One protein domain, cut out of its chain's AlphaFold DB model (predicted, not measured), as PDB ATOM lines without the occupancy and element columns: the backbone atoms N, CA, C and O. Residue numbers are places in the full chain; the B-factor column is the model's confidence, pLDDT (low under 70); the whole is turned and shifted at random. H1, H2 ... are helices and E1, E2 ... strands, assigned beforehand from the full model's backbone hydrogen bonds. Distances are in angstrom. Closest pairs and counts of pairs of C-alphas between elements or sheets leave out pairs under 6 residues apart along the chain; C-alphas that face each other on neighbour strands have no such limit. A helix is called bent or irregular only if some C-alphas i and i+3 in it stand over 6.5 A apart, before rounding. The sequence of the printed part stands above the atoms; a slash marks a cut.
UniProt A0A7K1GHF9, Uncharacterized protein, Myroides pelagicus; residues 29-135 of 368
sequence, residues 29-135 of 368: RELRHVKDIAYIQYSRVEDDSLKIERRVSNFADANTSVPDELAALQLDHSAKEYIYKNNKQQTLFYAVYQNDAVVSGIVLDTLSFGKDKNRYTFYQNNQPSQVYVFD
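AT A GLANCE: This is residues 29 to 135 of the 368 residues of an uncharacterized protein of Myroides pelagicus (UniProt A0A7K1GHF9). One twisted sheet of eight strands curls round a short helix, H1, and the curl stays open, with its edge strands E1 and E8 apart. The sheet forks at E5, where the short E4 and the bent E6 both lie on the side opposite E3, while the small helix H2 only grazes the sheet. The printed part has 107 residues, with named elements in the order E1 E2 E3 H1 H2 E4 E5 E6 E7 E8, and each pair of neighbour strands is antiparallel. It is mostly strand, compact and rounded, with a radius of gyration of the C-alphas of 13.3 A and spans of 39 by 28 by 27 A.

HOW THE PARTS SIT: In the branched sheet, E1, residues 29 to 34, and E2, residues 37 to 47, form a hairpin, with N 32 and O 39 within hydrogen-bond range at 2.8 A. E2 and E3, residues 52 to 59, form the next hairpin, with N 42 and O 56 2.8 A apart; E1 E2 E3 is a meander, each strand the antiparallel neighbour of the one before. H1, residues 66 to 73, is on the sheet, which curls round it; the closest C-alphas of H1 and E5, residues 91 to 98, are those of Pro 67 and Thr 91, 5.5 A apart. H2, residues 77 to 80, only grazes the sheet with residues 78 to 80. H1 and H2 are close but not clearly touching, the closest C-alphas being Leu 73 and Ala 79 at 6.0 A. Every O i to N i+4 pair in H1 is within hydrogen-bond range; H2 is too short for such a pair, and its one O i to N i+3 pair is not within range. A second meander runs E4, residues 83 to 85, then E5, E6, residues 101 to 108, E7, residues 119 to 124, and E8, residues 127 to 134. E5 has E3 on one side, with N 53 and O 97 2.9 A apart, and on the other side E4, with N 84 and O 92 2.9 A apart, and E6, with N 96 and O 104 2.8 A apart. E6 bends by 111 degrees at residue 104. Between the neighbour strands E6 and E7, N 107 and O 121 are within hydrogen-bond range at 3.0 A, and between the neighbour strands E7 and E8, N 122 and O 130 are within hydrogen-bond range at 2.8 A.

IN THESE COORDINATES: E1 begins at C-alpha 29, (61.191, 141.273, 169.777). E2 is 30.6 A long, E3 23.2 A, E5 24.1 A and E8 20.9 A. H1, 10.3 A long, begins at C-alpha 66, (75.196, 146.366, 182.033), and E8 ends at C-alpha 134, (78.291, 154.088, 187.576).

THE WHOLE: The two C-alphas farthest apart, Ser 49 and Asp 135, are 40.8 A apart. The printed part has no cut and no long link. Mean pLDDT of the printed part is 87.1; residues 61 to 63 and 114 to 116 are under 70.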
ATOM      1  N   ARG A  29      59.739 141.312 169.584       92.25
ATOM      2  CA  ARG A  29      61.191 141.273 169.777       92.25
ATOM      3  C   ARG A  29      61.861 142.131 168.720       92.25
ATOM      4  O   ARG A  29      61.737 141.844 167.533       92.25
ATOM      5  N   GLU A  30      62.649 143.099 169.158       93.19
ATOM      6  CA  GLU A  30      63.393 143.998 168.281       93.19
ATOM      7  C   GLU A  30      64.884 143.984 168.616       93.19
ATOM      8  O   GLU A  30      65.278 143.941 169.783       93.19
ATOM      9  N   LEU A  31      65.721 144.031 167.580       91.12
ATOM     10  CA  LEU A  31      67.147 144.299 167.733       91.12
ATOM     11  C   LEU A  31      67.346 145.815 167.736       91.12
ATOM     12  O   LEU A  31      67.027 146.493 166.759       91.12
ATOM     13  N   ARG A  32      67.866 146.344 168.836       90.69
ATOM     14  CA  ARG A  32      68.153 147.764 169.025       90.69
ATOM     15  C   ARG A  32      69.660 147.966 169.143       90.69
ATOM     16  O   ARG A  32      70.399 147.040 169.467       90.69
ATOM     17  N   HIS A  33      70.106 149.186 168.873       87.56
ATOM     18  CA  HIS A  33      71.508 149.574 168.991       87.56
ATOM     19  C   HIS A  33      71.616 150.804 169.886       87.56
ATOM     20  O   HIS A  33      70.799 151.721 169.786       87.56
ATOM     21  N   VAL A  34      72.623 150.819 170.754       85.44
ATOM     22  CA  VAL A  34      73.087 152.020 171.455       85.44
ATOM     23  C   VAL A  34      74.577 152.123 171.179       85.44
ATOM     24  O   VAL A  34      75.351 151.273 171.618       85.44
ATOM     25  N   LYS A  35      74.970 153.158 170.424       83.75
ATOM     26  CA  LYS A  35      76.309 153.248 169.817       83.75
ATOM     27  C   LYS A  35      76.606 151.968 169.019       83.75
ATOM     28  O   LYS A  35      75.764 151.558 168.224       83.75
ATOM     29  N   ASP A  36      77.737 151.322 169.278       81.69
ATOM     30  CA  ASP A  36      78.193 150.122 168.567       81.69
ATOM     31  C   ASP A  36      77.747 148.810 169.239       81.69
ATOM     32  O   ASP A  36      78.162 147.724 168.840       81.69
ATOM     33  N   ILE A  37      76.897 148.887 170.268       84.81
ATOM     34  CA  ILE A  37      76.424 147.725 171.024       84.81
ATOM     35  C   ILE A  37      74.977 147.422 170.642       84.81
ATOM     36  O   ILE A  37      74.071 148.245 170.809       84.81
ATOM     37  N   ALA A  38      74.759 146.202 170.159       87.06
ATOM     38  CA  ALA A  38      73.437 145.666 169.884       87.06
ATOM     39  C   ALA A  38      72.838 145.011 171.137       87.06
ATOM     40  O   ALA A  38      73.519 144.289 171.868       87.06
ATOM     41  N   TYR A  39      71.544 145.219 171.361       88.31
ATOM     42  CA  TYR A  39      70.788 144.595 172.444       88.31
ATOM     43  C   TYR A  39      69.383 144.228 171.968       88.31
ATOM     44  O   TYR A  39      68.880 144.749 170.969       88.31
ATOM     45  N   ILE A  40      68.746 143.291 172.663       90.25
ATOM     46  CA  ILE A  40      67.387 142.867 172.333       90.25
ATOM     47  C   ILE A  40      66.423 143.618 173.242       90.25
ATOM     48  O   ILE A  40      66.553 143.557 174.464       90.25
ATOM     49  N   GLN A  41      65.427 144.265 172.646       92.50
ATOM     50  CA  GLN A  41      64.309 144.844 173.374       92.50
ATOM     51  C   GLN A  41      63.052 144.021 173.109       92.50
ATOM     52  O   GLN A  41      62.680 143.784 171.959       92.50
ATOM     53  N   TYR A  42      62.401 143.584 174.181       92.75
ATOM     54  CA  TYR A  42      61.086 142.966 174.119       92.75
ATOM     55  C   TYR A  42      60.041 143.991 174.527       92.75
ATOM     56  O   TYR A  42      60.173 144.607 175.583       92.75
ATOM     57  N   SER A  43      58.996 144.161 173.728       92.75
ATOM     58  CA  SER A  43      57.863 145.006 174.087       92.75
ATOM     59  C   SER A  43      56.562 144.226 174.141       92.75
ATOM     60  O   SER A  43      56.354 143.259 173.407       92.75
ATOM     61  N   ARG A  44      55.685 144.635 175.054       91.38
ATOM     62  CA  ARG A  44      54.354 144.063 175.220       91.38
ATOM     63  C   ARG A  44      53.375 145.175 175.557       91.38
ATOM     64  O   ARG A  44      53.532 145.836 176.580       91.38
ATOM     65  N   VAL A  45      52.341 145.321 174.736       89.44
ATOM     66  CA  VAL A  45      51.183 146.156 175.068       89.44
ATOM     67  C   VAL A  45      50.396 145.447 176.171       89.44
ATOM     68  O   VAL A  45      49.934 144.318 175.986       89.44
ATOM     69  N   GLU A  46      50.312 146.074 177.340       86.44
ATOM     70  CA  GLU A  46      49.554 145.565 178.488       86.44
ATOM     71  C   GLU A  46      48.090 146.004 178.417       86.44
ATOM     72  O   GLU A  46      47.198 145.208 178.704       86.44
ATOM     73  N   ASP A  47      47.852 147.238 177.968       83.69
ATOM     74  CA  ASP A  47      46.521 147.793 177.736       83.69
ATOM     75  C   ASP A  47      46.571 148.754 176.543       83.69
ATOM     76  O   ASP A  47      47.136 149.844 176.628       83.69
ATOM     77  N   ASP A  48      45.977 148.347 175.424       80.38
ATOM     78  CA  ASP A  48      45.947 149.148 174.197       80.38
ATOM     79  C   ASP A  48      45.073 150.406 174.349       80.38
ATOM     80  O   ASP A  48      45.398 151.477 173.839       80.38
ATOM     81  N   SER A  49      43.999 150.322 175.143       83.88
ATOM     82  CA  SER A  49      43.079 151.444 175.372       83.88
ATOM     83  C   SER A  49      43.727 152.566 176.180       83.88
ATOM     84  O   SER A  49      43.487 153.748 175.925       83.88
ATOM     85  N   LEU A  50      44.588 152.194 177.128       83.69
ATOM     86  CA  LEU A  50      45.366 153.125 177.939       83.69
ATOM     87  C   LEU A  50      46.748 153.420 177.342       83.69
ATOM     88  O   LEU A  50      47.480 154.232 177.913       83.69
ATOM     89  N   LYS A  51      47.094 152.787 176.211       88.56
ATOM     90  CA  LYS A  51      48.419 152.821 175.576       88.56
ATOM     91  C   LYS A  51      49.545 152.499 176.560       88.56
ATOM     92  O   LYS A  51      50.548 153.215 176.615       88.56
ATOM     93  N   ILE A  52      49.344 151.457 177.365       89.19
ATOM     94  CA  ILE A  52      50.325 150.967 178.330       89.19
ATOM     95  C   ILE A  52      51.186 149.898 177.665       89.19
ATOM     96  O   ILE A  52      50.682 148.878 177.191       89.19
ATOM     97  N   GLU A  53      52.495 150.113 177.670       93.50
ATOM     98  CA  GLU A  53      53.484 149.226 177.070       93.50
ATOM     99  C   GLU A  53      54.608 148.928 178.064       93.50
ATOM    100  O   GLU A  53      55.246 149.832 178.599       93.50
ATOM    101  N   ARG A  54      54.912 147.648 178.279       94.56
ATOM    102  CA  ARG A  54      56.116 147.225 178.997       94.56
ATOM    103  C   ARG A  54      57.246 147.007 178.002       94.56
ATOM    104  O   ARG A  54      57.089 146.223 177.066       94.56
ATOM    105  N   ARG A  55      58.402 147.629 178.241       95.06
ATOM    106  CA  ARG A  55      59.631 147.433 177.457       95.06
ATOM    107  C   ARG A  55      60.709 146.813 178.343       95.06
ATOM    108  O   ARG A  55      61.030 147.356 179.395       95.06
ATOM    109  N   VAL A  56      61.240 145.669 177.928       93.75
ATOM    110  CA  VAL A  56      62.281 144.898 178.621       93.75
ATOM    111  C   VAL A  56      63.546 144.911 177.773       93.75
ATOM    112  O   VAL A  56      63.510 144.507 176.611       93.75
ATOM    113  N   SER A  57      64.667 145.295 178.368       92.94
ATOM    114  CA  SER A  57      65.967 145.355 177.703       92.94
ATOM    115  C   SER A  57      66.861 144.191 178.129       92.94
ATOM    116  O   SER A  57      66.974 143.880 179.314       92.94
ATOM    117  N   ASN A  58      67.498 143.547 177.149       89.62
ATOM    118  CA  ASN A  58      68.427 142.434 177.331       89.62
ATOM    119  C   ASN A  58      69.741 142.722 176.594       89.62
ATOM    120  O   ASN A  58      69.795 142.656 175.360       89.62
ATOM    121  N   PHE A  59      70.781 143.030 177.365       86.75
ATOM    122  CA  PHE A  59      72.145 143.209 176.881       86.75
ATOM    123  C   PHE A  59      72.902 141.888 177.014       86.75
ATOM    124  O   PHE A  59      72.746 141.174 177.999       86.75
ATOM    125  N   ALA A  60      73.704 141.542 176.008       74.25
ATOM    126  CA  ALA A  60      74.502 140.326 176.061       74.25
ATOM    127  C   ALA A  60      75.629 140.456 177.097       74.25
ATOM    128  O   ALA A  60      76.365 141.446 177.085       74.25
ATOM    129  N   ASP A  61      75.801 139.418 177.919       69.75
ATOM    130  CA  ASP A  61      76.737 139.451 179.049       69.75
ATOM    131  C   ASP A  61      78.202 139.638 178.627       69.75
ATOM    132  O   ASP A  61      78.978 140.280 179.320       69.75
ATOM    133  N   ALA A  62      78.583 139.138 177.450       65.56
ATOM    134  CA  ALA A  62      79.981 139.115 177.017       65.56
ATOM    135  C   ALA A  62      80.556 140.483 176.597       65.56
ATOM    136  O   ALA A  62      81.773 140.618 176.497       65.56
ATOM    137  N   ASN A  63      79.712 141.482 176.316       65.19
ATOM    138  CA  ASN A  63      80.142 142.687 175.592       65.19
ATOM    139  C   ASN A  63      79.819 144.004 176.308       65.19
ATOM    140  O   ASN A  63      80.070 145.073 175.752       65.19
ATOM    141  N   THR A  64      79.226 143.961 177.503       77.94
ATOM    142  CA  THR A  64      78.744 145.167 178.193       77.94
ATOM    143  C   THR A  64      78.911 145.050 179.704       77.94
ATOM    144  O   THR A  64      78.838 143.950 180.233       77.94
ATOM    145  N   SER A  65      79.067 146.180 180.399       82.88
ATOM    146  CA  SER A  65      79.051 146.253 181.871       82.88
ATOM    147  C   SER A  65      77.636 146.223 182.467       82.88
ATOM    148  O   SER A  65      77.469 146.181 183.681       82.88
ATOM    149  N   VAL A  66      76.600 146.245 181.620       87.38
ATOM    150  CA  VAL A  66      75.196 146.366 182.033       87.38
ATOM    151  C   VAL A  66      74.758 145.261 183.001       87.38
ATOM    152  O   VAL A  66      74.131 145.594 184.002       87.38
ATOM    153  N   PRO A  67      75.051 143.966 182.778       86.00
ATOM    154  CA  PRO A  67      74.602 142.923 183.697       86.00
ATOM    155  C   PRO A  67      75.160 143.094 185.113       86.00
ATOM    156  O   PRO A  67      74.410 142.916 186.075       86.00
ATOM    157  N   ASP A  68      76.434 143.474 185.236       86.06
ATOM    158  CA  ASP A  68      77.104 143.682 186.524       86.06
ATOM    159  C   ASP A  68      76.563 144.933 187.230       86.06
ATOM    160  O   ASP A  68      76.270 144.909 188.426       86.06
ATOM    161  N   GLU A  69      76.330 146.008 186.470       89.75
ATOM    162  CA  GLU A  69      75.694 147.238 186.953       89.75
ATOM    163  C   GLU A  69      74.273 146.967 187.472       89.75
ATOM    164  O   GLU A  69      73.913 147.376 188.575       89.75
ATOM    165  N   LEU A  70      73.462 146.217 186.723       89.56
ATOM    166  CA  LEU A  70      72.111 145.838 187.140       89.56
ATOM    167  C   LEU A  70      72.121 144.930 188.371       89.56
ATOM    168  O   LEU A  70      71.250 145.059 189.232       89.56
ATOM    169  N   ALA A  71      73.098 144.032 188.485       87.12
ATOM    170  CA  ALA A  71      73.260 143.207 189.675       87.12
ATOM    171  C   ALA A  71      73.612 144.056 190.912       87.12
ATOM    172  O   ALA A  71      73.092 143.787 191.995       87.12
ATOM    173  N   ALA A  72      74.396 145.130 190.757       89.00
ATOM    174  CA  ALA A  72      74.610 146.111 191.825       89.00
ATOM    175  C   ALA A  72      73.323 146.881 192.179       89.00
ATOM    176  O   ALA A  72      73.030 147.078 193.360       89.00
ATOM    177  N   LEU A  73      72.511 147.268 191.184       90.88
ATOM    178  CA  LEU A  73      71.214 147.924 191.422       90.88
ATOM    179  C   LEU A  73      70.210 147.025 192.152       90.88
ATOM    180  O   LEU A  73      69.369 147.534 192.886       90.88
ATOM    181  N   GLN A  74      70.289 145.698 192.009       88.50
ATOM    182  CA  GLN A  74      69.405 144.770 192.730       88.50
ATOM    183  C   GLN A  74      69.582 144.801 194.255       88.50
ATOM    184  O   GLN A  74      68.700 144.319 194.975       88.50
ATOM    185  N   LEU A  75      70.695 145.353 194.750       85.81
ATOM    186  CA  LEU A  75      70.908 145.587 196.177       85.81
ATOM    187  C   LEU A  75      70.047 146.746 196.707       85.81
ATOM    188  O   LEU A  75      69.764 146.792 197.904       85.81
ATOM    189  N   ASP A  76      69.592 147.652 195.837       83.81
ATOM    190  CA  ASP A  76      68.637 148.706 196.180       83.81
ATOM    191  C   ASP A  76      67.198 148.190 196.041       83.81
ATOM    192  O   ASP A  76      66.759 147.764 194.969       83.81
ATOM    193  N   HIS A  77      66.431 148.259 197.133       78.94
ATOM    194  CA  HIS A  77      65.033 147.831 197.165       78.94
ATOM    195  C   HIS A  77      64.153 148.515 196.111       78.94
ATOM    196  O   HIS A  77      63.224 147.880 195.617       78.94
ATOM    197  N   SER A  78      64.446 149.769 195.758       82.75
ATOM    198  CA  SER A  78      63.645 150.573 194.825       82.75
ATOM    199  C   SER A  78      63.800 150.082 193.384       82.75
ATOM    200  O   SER A  78      62.826 149.965 192.642       82.75
ATOM    201  N   ALA A  79      65.030 149.738 192.999       86.00
ATOM    202  CA  ALA A  79      65.368 149.259 191.664       86.00
ATOM    203  C   ALA A  79      65.097 147.755 191.489       86.00
ATOM    204  O   ALA A  79      64.754 147.307 190.393       86.00
ATOM    205  N   LYS A  80      65.213 146.971 192.567       89.44
ATOM    206  CA  LYS A  80      65.142 145.503 192.545       89.44
ATOM    207  C   LYS A  80      63.908 144.933 191.842       89.44
ATOM    208  O   LYS A  80      64.033 143.927 191.152       89.44
ATOM    209  N   GLU A  81      62.732 145.544 191.998       90.44
ATOM    210  CA  GLU A  81      61.486 145.061 191.375       90.44
ATOM    211  C   GLU A  81      61.560 145.047 189.837       90.44
ATOM    212  O   GLU A  81      60.953 144.199 189.182       90.44
ATOM    213  N   TYR A  82      62.354 145.946 189.260       93.38
ATOM    214  CA  TYR A  82      62.426 146.167 187.818       93.38
ATOM    215  C   TYR A  82      63.561 145.403 187.141       93.38
ATOM    216  O   TYR A  82      63.757 145.554 185.935       93.38
ATOM    217  N   ILE A  83      64.299 144.584 187.897       92.94
ATOM    218  CA  ILE A  83      65.455 143.822 187.425       92.94
ATOM    219  C   ILE A  83      65.252 142.346 187.749       92.94
ATOM    220  O   ILE A  83      65.106 141.962 188.909       92.94
ATOM    221  N   TYR A  84      65.310 141.484 186.740       89.12
ATOM    222  CA  TYR A  84      65.110 140.046 186.917       89.12
ATOM    223  C   TYR A  84      66.032 139.231 186.011       89.12
ATOM    224  O   TYR A  84      66.559 139.738 185.026       89.12
ATOM    225  N   LYS A  85      66.217 137.947 186.334       86.75
ATOM    226  CA  LYS A  85      66.954 137.004 185.483       86.75
ATOM    227  C   LYS A  85      65.989 136.145 184.676       86.75
ATOM    228  O   LYS A  85      64.993 135.666 185.216       86.75
ATOM    229  N   ASN A  86      66.272 135.934 183.391       83.25
ATOM    230  CA  ASN A  86      65.508 134.977 182.585       83.25
ATOM    231  C   ASN A  86      65.985 133.528 182.811       83.25
ATOM    232  O   ASN A  86      66.959 133.267 183.512       83.25
ATOM    233  N   ASN A  87      65.334 132.572 182.140       83.00
ATOM    234  CA  ASN A  87      65.696 131.147 182.204       83.00
ATOM    235  C   ASN A  87      67.129 130.846 181.724       83.00
ATOM    236  O   ASN A  87      67.675 129.799 182.058       83.00
ATOM    237  N   LYS A  88      67.735 131.745 180.942       82.12
ATOM    238  CA  LYS A  88      69.129 131.659 180.488       82.12
ATOM    239  C   LYS A  88      70.100 132.385 181.429       82.12
ATOM    240  O   LYS A  88      71.247 132.576 181.055       82.12
ATOM    241  N   GLN A  89      69.644 132.785 182.619       80.56
ATOM    242  CA  GLN A  89      70.405 133.520 183.635       80.56
ATOM    243  C   GLN A  89      70.895 134.913 183.214       80.56
ATOM    244  O   GLN A  89      71.667 135.524 183.948       80.56
ATOM    245  N   GLN A  90      70.398 135.448 182.098       80.88
ATOM    246  CA  GLN A  90      70.710 136.811 181.669       80.88
ATOM    247  C   GLN A  90      69.958 137.796 182.557       80.88
ATOM    248  O   GLN A  90      68.764 137.592 182.801       80.88
ATOM    249  N   THR A  91      70.631 138.851 183.011       84.56
ATOM    250  CA  THR A  91      70.006 139.931 183.784       84.56
ATOM    251  C   THR A  91      69.291 140.894 182.835       84.56
ATOM    252  O   THR A  91      69.882 141.424 181.899       84.56
ATOM    253  N   LEU A  92      68.000 141.118 183.070       88.62
ATOM    254  CA  LEU A  92      67.148 142.027 182.311       88.62
ATOM    255  C   LEU A  92      66.620 143.116 183.229       88.62
ATOM    256  O   LEU A  92      66.427 142.897 184.423       88.62
ATOM    257  N   PHE A  93      66.293 144.255 182.637       93.88
ATOM    258  CA  PHE A  93      65.587 145.334 183.310       93.88
ATOM    259  C   PHE A  93      64.451 145.847 182.437       93.88
ATOM    260  O   PHE A  93      64.448 145.637 181.219       93.88
ATOM    261  N   TYR A  94      63.457 146.478 183.054       95.31
ATOM    262  CA  TYR A  94      62.293 146.960 182.324       95.31
ATOM    263  C   TYR A  94      61.746 148.284 182.845       95.31
ATOM    264  O   TYR A  94      61.965 148.680 183.990       95.31
ATOM    265  N   ALA A  95      60.972 148.925 181.976       96.50
ATOM    266  CA  ALA A  95      60.157 150.082 182.291       96.50
ATOM    267  C   ALA A  95      58.759 149.933 181.674       96.50
ATOM    268  O   ALA A  95      58.568 149.249 180.661       96.50
ATOM    269  N   VAL A  96      57.776 150.562 182.312       95.81
ATOM    270  CA  VAL A  96      56.388 150.654 181.854       95.81
ATOM    271  C   VAL A  96      56.160 152.054 181.306       95.81
ATOM    272  O   VAL A  96      56.496 153.046 181.951       95.81
ATOM    273  N   TYR A  97      55.580 152.120 180.117       95.31
ATOM    274  CA  TYR A  97      55.294 153.340 179.384       95.31
ATOM    275  C   TYR A  97      53.787 153.522 179.262       95.31
ATOM    276  O   TYR A  97      53.069 152.549 179.055       95.31
ATOM    277  N   GLN A  98      53.316 154.761 179.350       93.75
ATOM    278  CA  GLN A  98      51.942 155.145 179.055       93.75
ATOM    279  C   GLN A  98      51.973 156.378 178.160       93.75
ATOM    280  O   GLN A  98      52.559 157.394 178.531       93.75
ATOM    281  N   ASN A  99      51.343 156.303 176.984       90.44
ATOM    282  CA  ASN A  99      51.430 157.365 175.970       90.44
ATOM    283  C   ASN A  99      52.891 157.763 175.658       90.44
ATOM    284  O   ASN A  99      53.217 158.948 175.626       90.44
ATOM    285  N   ASP A 100      53.774 156.770 175.506       87.50
ATOM    286  CA  ASP A 100      55.222 156.931 175.282       87.50
ATOM    287  C   ASP A 100      56.018 157.638 176.399       87.50
ATOM    288  O   ASP A 100      57.234 157.795 176.284       87.50
ATOM    289  N   ALA A 101      55.385 157.994 177.520       91.19
ATOM    290  CA  ALA A 101      56.062 158.498 178.713       91.19
ATOM    291  C   ALA A 101      56.367 157.360 179.695       91.19
ATOM    292  O   ALA A 101      55.550 156.459 179.873       91.19
ATOM    293  N   VAL A 102      57.529 157.403 180.354       92.75
ATOM    294  CA  VAL A 102      57.912 156.405 181.366       92.75
ATOM    295  C   VAL A 102      57.083 156.617 182.632       92.75
ATOM    296  O   VAL A 102      57.201 157.658 183.274       92.75
ATOM    297  N   VAL A 103      56.291 155.618 183.015       94.06
ATOM    298  CA  VAL A 103      55.463 155.631 184.230       94.06
ATOM    299  C   VAL A 103      56.227 155.100 185.426       94.06
ATOM    300  O   VAL A 103      56.209 155.707 186.501       94.06
ATOM    301  N   SER A 104      56.887 153.961 185.241       95.31
ATOM    302  CA  SER A 104      57.647 153.296 186.287       95.31
ATOM    303  C   SER A 104      58.759 152.422 185.723       95.31
ATOM    304  O   SER A 104      58.686 151.941 184.591       95.31
ATOM    305  N   GLY A 105      59.786 152.205 186.537       94.75
ATOM    306  CA  GLY A 105      60.876 151.279 186.261       94.75
ATOM    307  C   GLY A 105      62.180 151.944 185.870       94.75
ATOM    308  O   GLY A 105      62.398 153.119 186.157       94.75
ATOM    309  N   ILE A 106      63.085 151.161 185.287       95.25
ATOM    310  CA  ILE A 106      64.473 151.573 185.075       95.25
ATOM    311  C   ILE A 106      64.717 151.819 183.596       95.25
ATOM    312  O   ILE A 106      64.416 150.979 182.748       95.25
ATOM    313  N   VAL A 107      65.320 152.964 183.297       92.75
ATOM    314  CA  VAL A 107      65.720 153.341 181.944       92.75
ATOM    315  C   VAL A 107      67.210 153.651 181.927       92.75
ATOM    316  O   VAL A 107      67.697 154.420 182.751       92.75
ATOM    317  N   LEU A 108      67.924 153.064 180.970       91.00
ATOM    318  CA  LEU A 108      69.321 153.377 180.686       91.00
ATOM    319  C   LEU A 108      69.397 154.635 179.814       91.00
ATOM    320  O   LEU A 108      68.794 154.691 178.742       91.00
ATOM    321  N   ASP A 109      70.162 155.631 180.252       88.44
ATOM    322  CA  ASP A 109      70.439 156.836 179.474       88.44
ATOM    323  C   ASP A 109      71.443 156.513 178.358       88.44
ATOM    324  O   ASP A 109      72.657 156.410 178.570       88.44
ATOM    325  N   THR A 110      70.930 156.371 177.139       81.56
ATOM    326  CA  THR A 110      71.709 155.970 175.964       81.56
ATOM    327  C   THR A 110      72.810 156.966 175.589       81.56
ATOM    328  O   THR A 110      73.768 156.585 174.918       81.56
ATOM    329  N   LEU A 111      72.712 158.233 176.013       78.50
ATOM    330  CA  LEU A 111      73.744 159.245 175.746       78.50
ATOM    331  C   LEU A 111      74.986 159.039 176.625       78.50
ATOM    332  O   LEU A 111      76.112 159.329 176.201       78.50
ATOM    333  N   SER A 112      74.784 158.510 177.833       75.50
ATOM    334  CA  SER A 112      75.845 158.208 178.803       75.50
ATOM    335  C   SER A 112      76.572 156.885 178.522       75.50
ATOM    336  O   SER A 112      77.700 156.682 178.971       75.50
ATOM    337  N   PHE A 113      75.951 156.009 177.727       80.19
ATOM    338  CA  PHE A 113      76.357 154.618 177.573       80.19
ATOM    339  C   PHE A 113      77.783 154.432 177.031       80.19
ATOM    340  O   PHE A 113      78.144 155.050 176.032       80.19
ATOM    341  N   GLY A 114      78.593 153.559 177.633       67.44
ATOM    342  CA  GLY A 114      79.917 153.180 177.113       67.44
ATOM    343  C   GLY A 114      81.022 154.228 177.306       67.44
ATOM    344  O   GLY A 114      81.991 154.235 176.555       67.44
ATOM    345  N   LYS A 115      80.870 155.145 178.270       61.22
ATOM    346  CA  LYS A 115      81.915 156.107 178.681       61.22
ATOM    347  C   LYS A 115      82.463 155.829 180.091       61.22
ATOM    348  O   LYS A 115      82.819 156.777 180.781       61.22
ATOM    349  N   ASP A 116      82.416 154.573 180.552       66.94
ATOM    350  CA  ASP A 116      82.660 154.194 181.962       66.94
ATOM    351  C   ASP A 116      81.807 155.005 182.969       66.94
ATOM    352  O   ASP A 116      82.187 155.190 184.123       66.94
ATOM    353  N   LYS A 117      80.676 155.548 182.486       76.38
ATOM    354  CA  LYS A 117      79.764 156.472 183.180       76.38
ATOM    355  C   LYS A 117      78.310 156.187 182.825       76.38
ATOM    356  O   LYS A 117      77.549 157.105 182.517       76.38
ATOM    357  N   ASN A 118      77.942 154.906 182.790       87.94
ATOM    358  CA  ASN A 118      76.570 154.512 182.491       87.94
ATOM    359  C   ASN A 118      75.630 155.083 183.553       87.94
ATOM    360  O   ASN A 118      75.916 155.055 184.753       87.94
ATOM    361  N   ARG A 119      74.499 155.610 183.088       90.94
ATOM    362  CA  ARG A 119      73.496 156.235 183.935       90.94
ATOM    363  C   ARG A 119      72.156 155.537 183.777       90.94
ATOM    364  O   ARG A 119      71.657 155.390 182.663       90.94
ATOM    365  N   TYR A 120      71.554 155.170 184.900       91.81
ATOM    366  CA  TYR A 120      70.219 154.586 184.958       91.81
ATOM    367  C   TYR A 120      69.302 155.511 185.738       91.81
ATOM    368  O   TYR A 120      69.653 155.964 186.824       91.81
ATOM    369  N   THR A 121      68.118 155.774 185.206       91.56
ATOM    370  CA  THR A 121      67.099 156.566 185.890       91.56
ATOM    371  C   THR A 121      65.980 155.640 186.332       91.56
ATOM    372  O   THR A 121      65.395 154.928 185.514       91.56
ATOM    373  N   PHE A 122      65.680 155.663 187.627       92.50
ATOM    374  CA  PHE A 122      64.510 155.021 188.199       92.50
ATOM    375  C   PHE A 122      63.329 155.990 188.188       92.50
ATOM    376  O   PHE A 122      63.411 157.100 188.722       92.50
ATOM    377  N   TYR A 123      62.234 155.560 187.573       91.81
ATOM    378  CA  TYR A 123      60.983 156.296 187.486       91.81
ATOM    379  C   TYR A 123      59.934 155.701 188.416       91.81
ATOM    380  O   TYR A 123      59.761 154.483 188.496       91.81
ATOM    381  N   GLN A 124      59.173 156.586 189.048       91.38
ATOM    382  CA  GLN A 124      57.992 156.240 189.819       91.38
ATOM    383  C   GLN A 124      56.926 157.314 189.601       91.38
ATOM    384  O   GLN A 124      57.205 158.507 189.700       91.38
ATOM    385  N   ASN A 125      55.689 156.900 189.314       90.06
ATOM    386  CA  ASN A 125      54.548 157.800 189.111       90.06
ATOM    387  C   ASN A 125      54.798 158.888 188.046       90.06
ATOM    388  O   ASN A 125      54.493 160.059 188.269       90.06
ATOM    389  N   ASN A 126      55.349 158.508 186.887       89.06
ATOM    390  CA  ASN A 126      55.702 159.421 185.788       89.06
ATOM    391  C   ASN A 126      56.782 160.467 186.126       89.06
ATOM    392  O   ASN A 126      56.912 161.463 185.415       89.06
ATOM    393  N   GLN A 127      57.540 160.283 187.208       87.81
ATOM    394  CA  GLN A 127      58.596 161.206 187.622       87.81
ATOM    395  C   GLN A 127      59.910 160.456 187.848       87.81
ATOM    396  O   GLN A 127      59.893 159.334 188.364       87.81
ATOM    397  N   PRO A 128      61.056 161.046 187.473       88.12
ATOM    398  CA  PRO A 128      62.344 160.471 187.808       88.12
ATOM    399  C   PRO A 128      62.575 160.638 189.318       88.12
ATOM    400  O   PRO A 128      62.506 161.739 189.858       88.12
ATOM    401  N   SER A 129      62.801 159.527 190.012       87.38
ATOM    402  CA  SER A 129      62.972 159.492 191.468       87.38
ATOM    403  C   SER A 129      64.453 159.496 191.843       87.38
ATOM    404  O   SER A 129      64.908 160.326 192.635       87.38
ATOM    405  N   GLN A 130      65.225 158.610 191.211       89.25
ATOM    406  CA  GLN A 130      66.645 158.414 191.483       89.25
ATOM    407  C   GLN A 130      67.419 158.212 190.186       89.25
ATOM    408  O   GLN A 130      66.908 157.661 189.208       89.25
ATOM    409  N   VAL A 131      68.670 158.648 190.197       88.38
ATOM    410  CA  VAL A 131      69.646 158.424 189.140       88.38
ATOM    411  C   VAL A 131      70.820 157.665 189.724       88.38
ATOM    412  O   VAL A 131      71.439 158.101 190.688       88.38
ATOM    413  N   TYR A 132      71.150 156.547 189.101       90.00
ATOM    414  CA  TYR A 132      72.322 155.752 189.415       90.00
ATOM    415  C   TYR A 132      73.401 156.048 188.384       90.00
ATOM    416  O   TYR A 132      73.196 155.821 187.190       90.00
ATOM    417  N   VAL A 133      74.538 156.561 188.843       89.25
ATOM    418  CA  VAL A 133      75.706 156.856 188.009       89.25
ATOM    419  C   VAL A 133      76.814 155.877 188.357       89.25
ATOM    420  O   VAL A 133      77.345 155.909 189.467       89.25
ATOM    421  N   PHE A 134      77.181 155.020 187.413       89.12
ATOM    422  CA  PHE A 134      78.291 154.088 187.576       89.12
ATOM    423  C   PHE A 134      79.578 154.760 187.140       89.12
ATOM    424  O   PHE A 134      79.796 154.928 185.952       89.12
ATOM    425  N   ASP A 135      80.408 155.166 188.095       87.56
ATOM    426  CA  ASP A 135      81.684 155.830 187.842       87.56
ATOM    427  C   ASP A 135      82.781 155.077 188.602       87.56
ATOM    428  O   ASP A 135      82.736 154.963 189.830       87.56
TER     429      ASP A 135